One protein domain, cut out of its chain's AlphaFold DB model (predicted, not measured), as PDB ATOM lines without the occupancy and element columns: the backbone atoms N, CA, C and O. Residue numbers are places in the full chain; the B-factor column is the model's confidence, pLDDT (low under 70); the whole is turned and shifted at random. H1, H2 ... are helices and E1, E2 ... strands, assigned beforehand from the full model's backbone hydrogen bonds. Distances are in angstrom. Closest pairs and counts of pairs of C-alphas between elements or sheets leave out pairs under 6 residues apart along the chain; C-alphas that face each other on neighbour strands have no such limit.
ATOM      1  N   LEU A  89     134.740  63.468 128.078       75.62
ATOM      2  CA  LEU A  89     133.831  63.964 127.043       75.62
ATOM      3  C   LEU A  89     134.305  65.332 126.546       75.62
ATOM      4  O   LEU A  89     134.491  66.238 127.365       75.62
ATOM      5  N   CYS A  90     134.391  65.543 125.228       78.69
ATOM      6  CA  CYS A  90     134.747  66.855 124.665       78.69
ATOM      7  C   CYS A  90     133.779  67.973 125.099       78.69
ATOM      8  O   CYS A  90     134.182  69.126 125.243       78.69
ATOM      9  N   ARG A  91     132.517  67.632 125.410       78.00
ATOM     10  CA  ARG A  91     131.577  68.544 126.083       78.00
ATOM     11  C   ARG A  91     132.115  69.023 127.436       78.00
ATOM     12  O   ARG A  91     132.134  70.227 127.673       78.00
ATOM     13  N   SER A  92     132.577  68.111 128.294       78.50
ATOM     14  CA  SER A  92     133.129  68.450 129.616       78.50
ATOM     15  C   SER A  92     134.399  69.302 129.512       78.50
ATOM     16  O   SER A  92     134.561  70.256 130.267       78.50
ATOM     17  N   VAL A  93     135.257  69.015 128.524       83.50
ATOM     18  CA  VAL A  93     136.451  69.818 128.225       83.50
ATOM     19  C   VAL A  93     136.066  71.233 127.803       83.50
ATOM     20  O   VAL A  93     136.600  72.188 128.358       83.50
ATOM     21  N   ARG A  94     135.094  71.389 126.892       83.00
ATOM     22  CA  ARG A  94     134.593  72.707 126.475       83.00
ATOM     23  C   ARG A  94     134.075  73.524 127.662       83.00
ATOM     24  O   ARG A  94     134.428  74.691 127.755       83.00
ATOM     25  N   HIS A  95     133.287  72.939 128.568       84.00
ATOM     26  CA  HIS A  95     132.808  73.665 129.756       84.00
ATOM     27  C   HIS A  95     133.961  74.045 130.706       84.00
ATOM     28  O   HIS A  95     134.078  75.215 131.057       84.00
ATOM     29  N   ARG A  96     134.899  73.130 131.009       84.31
ATOM     30  CA  ARG A  96     136.094  73.463 131.817       84.31
ATOM     31  C   ARG A  96     136.935  74.593 131.203       84.31
ATOM     32  O   ARG A  96     137.366  75.488 131.930       84.31
ATOM     33  N   LEU A  97     137.151  74.581 129.884       86.62
ATOM     34  CA  LEU A  97     137.868  75.650 129.172       86.62
ATOM     35  C   LEU A  97     137.121  76.988 129.259       86.62
ATOM     36  O   LEU A  97     137.756  78.008 129.521       86.62
ATOM     37  N   MET A  98     135.795  76.979 129.080       85.81
ATOM     38  CA  MET A  98     134.959  78.177 129.205       85.81
ATOM     39  C   MET A  98     135.133  78.826 130.577       85.81
ATOM     40  O   MET A  98     135.504  79.992 130.628       85.81
ATOM     41  N   ASP A  99     134.944  78.088 131.676       85.31
ATOM     42  CA  ASP A  99     135.061  78.662 133.023       85.31
ATOM     43  C   ASP A  99     136.493  79.097 133.372       85.31
ATOM     44  O   ASP A  99     136.675  80.168 133.953       85.31
ATOM     45  N   THR A 100     137.514  78.335 132.952       85.69
ATOM     46  CA  THR A 100     138.933  78.695 133.164       85.69
ATOM     47  C   THR A 100     139.285  80.038 132.519       85.69
ATOM     48  O   THR A 100     139.956  80.869 133.130       85.69
ATOM     49  N   PHE A 101     138.821  80.270 131.287       86.12
ATOM     50  CA  PHE A 101     139.170  81.461 130.512       86.12
ATOM     51  C   PHE A 101     138.129  82.590 130.588       86.12
ATOM     52  O   PHE A 101     138.406  83.699 130.140       86.12
ATOM     53  N   ARG A 102     136.979  82.374 131.244       83.62
ATOM     54  CA  ARG A 102     135.855  83.329 131.381       83.62
ATOM     55  C   ARG A 102     136.238  84.722 131.889       83.62
ATOM     56  O   ARG A 102     135.517  85.680 131.633       83.62
ATOM     57  N   ARG A 103     137.329  84.827 132.654       81.50
ATOM     58  CA  ARG A 103     137.832  86.078 133.251       81.50
ATOM     59  C   ARG A 103     139.119  86.605 132.600       81.50
ATOM     60  O   ARG A 103     139.682  87.571 133.101       81.50
ATOM     61  N   GLN A 104     139.614  85.974 131.532       80.12
ATOM     62  CA  GLN A 104     140.883  86.332 130.890       80.12
ATOM     63  C   GLN A 104     140.625  87.030 129.539       80.12
ATOM     64  O   GLN A 104     140.127  86.389 128.612       80.12
ATOM     65  N   PRO A 105     140.932  88.334 129.397       70.44
ATOM     66  CA  PRO A 105     140.658  89.077 128.170       70.44
ATOM     67  C   PRO A 105     141.702  88.770 127.084       70.44
ATOM     68  O   PRO A 105     142.774  89.372 127.045       70.44
ATOM     69  N   PHE A 106     141.376  87.851 126.173       74.50
ATOM     70  CA  PHE A 106     142.178  87.574 124.977       74.50
ATOM     71  C   PHE A 106     141.583  88.242 123.735       74.50
ATOM     72  O   PHE A 106     140.416  88.038 123.411       74.50
ATOM     73  N   SER A 107     142.409  88.988 122.999       69.06
ATOM     74  CA  SER A 107     142.044  89.609 121.716       69.06
ATOM     75  C   SER A 107     142.091  88.641 120.527       69.06
ATOM     76  O   SER A 107     141.500  88.920 119.486       69.06
ATOM     77  N   GLN A 108     142.791  87.510 120.661       77.50
ATOM     78  CA  GLN A 108     142.893  86.464 119.643       77.50
ATOM     79  C   GLN A 108     142.850  85.081 120.300       77.50
ATOM     80  O   GLN A 108     143.559  84.812 121.269       77.50
ATOM     81  N   GLY A 109     142.029  84.189 119.753       82.31
ATOM     82  CA  GLY A 109     141.815  82.840 120.268       82.31
ATOM     83  C   GLY A 109     140.717  82.123 119.491       82.31
ATOM     84  O   GLY A 109     140.118  82.688 118.579       82.31
ATOM     85  N   ILE A 110     140.447  80.873 119.854       85.38
ATOM     86  CA  ILE A 110     139.318  80.112 119.312       85.38
ATOM     87  C   ILE A 110     138.065  80.523 120.101       85.38
ATOM     88  O   ILE A 110     138.067  80.353 121.324       85.38
ATOM     89  N   PRO A 111     137.012  81.063 119.456       85.94
ATOM     90  CA  PRO A 111     135.780  81.418 120.143       85.94
ATOM     91  C   PRO A 111     134.998  80.148 120.491       85.94
ATOM     92  O   PRO A 111     134.524  79.424 119.614       85.94
ATOM     93  N   LEU A 112     134.853  79.880 121.784       85.19
ATOM     94  CA  LEU A 112     133.908  78.898 122.301       85.19
ATOM     95  C   LEU A 112     132.602  79.608 122.666       85.19
ATOM     96  O   LEU A 112     132.627  80.706 123.217       85.19
ATOM     97  N   THR A 113     131.466  78.972 122.379       83.31
ATOM     98  CA  THR A 113     130.124  79.506 122.657       83.31
ATOM     99  C   THR A 113     129.339  78.582 123.591       83.31
ATOM    100  O   THR A 113     129.521  77.359 123.591       83.31
ATOM    101  N   SER A 114     128.488  79.165 124.437       82.12
ATOM    102  CA  SER A 114     127.602  78.433 125.351       82.12
ATOM    103  C   SER A 114     126.388  79.298 125.692       82.12
ATOM    104  O   SER A 114     126.399  80.019 126.689       82.12
ATOM    105  N   GLY A 115     125.363  79.248 124.838       82.06
ATOM    106  CA  GLY A 115     124.384  80.335 124.756       82.06
ATOM    107  C   GLY A 115     125.068  81.597 124.227       82.06
ATOM    108  O   GLY A 115     126.004  81.500 123.430       82.06
ATOM    109  N   ASP A 116     124.650  82.756 124.724       82.19
ATOM    110  CA  ASP A 116     125.152  84.070 124.296       82.19
ATOM    111  C   ASP A 116     126.561  84.393 124.830       82.19
ATOM    112  O   ASP A 116     127.204  85.343 124.384       82.19
ATOM    113  N   LEU A 117     127.081  83.591 125.769       83.88
ATOM    114  CA  LEU A 117     128.445  83.739 126.270       83.88
ATOM    115  C   LEU A 117     129.461  83.196 125.256       83.88
ATOM    116  O   LEU A 117     129.530  81.987 125.011       83.88
ATOM    117  N   VAL A 118     130.301  84.097 124.745       83.12
ATOM    118  CA  VAL A 118     131.493  83.788 123.944       83.12
ATOM    119  C   VAL A 118     132.743  83.966 124.809       83.12
ATOM    120  O   VAL A 118     132.918  85.013 125.427       83.12
ATOM    121  N   VAL A 119     133.634  82.971 124.836       86.25
ATOM    122  CA  VAL A 119     134.956  83.069 125.485       86.25
ATOM    123  C   VAL A 119     136.033  82.694 124.471       86.25
ATOM    124  O   VAL A 119     135.930  81.665 123.802       86.25
ATOM    125  N   LEU A 120     137.076  83.520 124.350       87.19
ATOM    126  CA  LEU A 120     138.224  83.228 123.492       87.19
ATOM    127  C   LEU A 120     139.243  82.377 124.254       87.19
ATOM    128  O   LEU A 120     139.724  82.771 125.313       87.19
ATOM    129  N   VAL A 121     139.591  81.216 123.695       87.69
ATOM    130  CA  VAL A 121     140.547  80.275 124.298       87.69
ATOM    131  C   VAL A 121     141.850  80.226 123.490       87.69
ATOM    132  O   VAL A 121     141.795  80.102 122.260       87.69
ATOM    133  N   PRO A 122     143.035  80.269 124.133       89.50
ATOM    134  CA  PRO A 122     144.313  80.151 123.438       89.50
ATOM    135  C   PRO A 122     144.430  78.862 122.597       89.50
ATOM    136  O   PRO A 122     144.158  77.763 123.093       89.50
ATOM    137  N   PRO A 123     144.904  78.934 121.336       86.88
ATOM    138  CA  PRO A 123     144.907  77.799 120.408       86.88
ATOM    139  C   PRO A 123     145.974  76.732 120.710       86.88
ATOM    140  O   PRO A 123     146.088  75.767 119.955       86.88
ATOM    141  N   LYS A 124     146.784  76.889 121.765       87.00
ATOM    142  CA  LYS A 124     147.568  75.786 122.350       87.00
ATOM    143  C   LYS A 124     146.669  75.006 123.307       87.00
ATOM    144  O   LYS A 124     146.187  73.946 122.928       87.00
ATOM    145  N   SER A 125     146.267  75.640 124.412       85.50
ATOM    146  CA  SER A 125     145.381  75.093 125.448       85.50
ATOM    147  C   SER A 125     144.118  74.409 124.909       85.50
ATOM    148  O   SER A 125     143.729  73.366 125.426       85.50
ATOM    149  N   TYR A 126     143.494  74.943 123.850       85.94
ATOM    150  CA  TYR A 126     142.375  74.267 123.186       85.94
ATOM    151  C   TYR A 126     142.778  72.937 122.524       85.94
ATOM    152  O   TYR A 126     142.079  71.945 122.698       85.94
ATOM    153  N   ARG A 127     143.888  72.894 121.774       84.69
ATOM    154  CA  ARG A 127     144.374  71.665 121.115       84.69
ATOM    155  C   ARG A 127     144.861  70.640 122.131       84.69
ATOM    156  O   ARG A 127     144.492  69.477 122.014       84.69
ATOM    157  N   ASP A 128     145.607  71.084 123.138       85.56
ATOM    158  CA  ASP A 128     146.144  70.222 124.194       85.56
ATOM    159  C   ASP A 128     145.002  69.532 124.968       85.56
ATOM    160  O   ASP A 128     145.040  68.328 125.214       85.56
ATOM    161  N   ALA A 129     143.927  70.272 125.272       81.06
ATOM    162  CA  ALA A 129     142.747  69.733 125.941       81.06
ATOM    163  C   ALA A 129     141.812  68.929 125.009       81.06
ATOM    164  O   ALA A 129     141.171  67.979 125.460       81.06
ATOM    165  N   ALA A 130     141.723  69.280 123.721       77.56
ATOM    166  CA  ALA A 130     140.903  68.559 122.742       77.56
ATOM    167  C   ALA A 130     141.528  67.229 122.284       77.56
ATOM    168  O   ALA A 130     140.798  66.314 121.913       77.56
ATOM    169  N   ALA A 131     142.857  67.088 122.335       76.69
ATOM    170  CA  ALA A 131     143.550  65.853 121.961       76.69
ATOM    171  C   ALA A 131     143.232  64.663 122.891       76.69
ATOM    172  O   ALA A 131     143.329  63.514 122.471       76.69
ATOM    173  N   GLY A 132     142.838  64.931 124.143       75.19
ATOM    174  CA  GLY A 132     142.507  63.920 125.157       75.19
ATOM    175  C   GLY A 132     141.008  63.660 125.360       75.19
ATOM    176  O   GLY A 132     140.628  63.148 126.419       75.19
ATOM    177  N   CYS A 133     140.142  64.055 124.418       78.06
ATOM    178  CA  CYS A 133     138.690  63.968 124.588       78.06
ATOM    179  C   CYS A 133     137.978  63.156 123.498       78.06
ATOM    180  O   CYS A 133     138.355  63.168 122.328       78.06
ATOM    181  N   VAL A 134     136.898  62.472 123.886       74.75
ATOM    182  CA  VAL A 134     136.029  61.720 122.971       74.75
ATOM    183  C   VAL A 134     134.808  62.574 122.598       74.75
ATOM    184  O   VAL A 134     134.132  63.101 123.496       74.75
ATOM    185  N   PRO A 135     134.465  62.708 121.300       70.88
ATOM    186  CA  PRO A 135     133.248  63.372 120.830       70.88
ATOM    187  C   PRO A 135     132.017  62.465 121.020       70.88
ATOM    188  O   PRO A 135     131.334  62.091 120.070       70.88
TER     189      PRO A 135
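Overview. This is residues 89 to 135 of the 543 residues of an uncharacterized protein of Ixodes scapularis (UniProt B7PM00). A small two-stranded hairpin, E1 and E2, is crossed on one face by the helix H1, whose residues 94 to 101 come near both strands. The short helix H2 folds back side by side with H1, and the two ends of the printed part come near each other. You will find 47 residues here, with two named helices and two named strands in the order H1, E1, E2, H2; the sheet, of order E1 - E2, is antiparallel and the class is mixed. The whole is compact, with a radius of gyration of the C-alphas of 10.0 A and spans of 27 by 23 by 13 A.

Arrangement. Start with H1, residues 90 to 101, and look from Met 98 toward the hairpin of E1, residues 110 to 114, and E2, residues 117 to 121. Its C-alpha is 7.0 A from that of Leu 112, the closest pair of H1 and E1, and 6.1 A from that of Val 119, the closest pair of H1 and E2. Between the antiparallel strands, at 151 degrees, find N 112 and O 119 within hydrogen-bond range at 2.9 A, and N 119 and O 112 at 3.0 A. H2, residues 125 to 130, touches H1, with the closest C-alphas, of Cys 90 and Ala 130, 6.7 A apart. These helices run opposite ways at a shallow tilt of 15 degrees. In H1 and H2 every O i to N i+4 pair is within hydrogen-bond range.

Along the chain. Find C-alpha 90 at (134.747, 66.855, 124.665); from there H1 runs 16.3 A to C-alpha 101. E1 spans 13.3 A and E2 12.7 A. H2 runs 8.4 A, ending at C-alpha 130 at (140.903, 68.559, 122.742).

Size, cuts and confidence. The C-alphas of Ser 107 and Val 134 are the two farthest apart, at 28.6 A, while those of Leu 89 and Pro 135 are 6.3 A apart. The printed part has no cut and no long link. Residue 107 is under 70 in pLDDT.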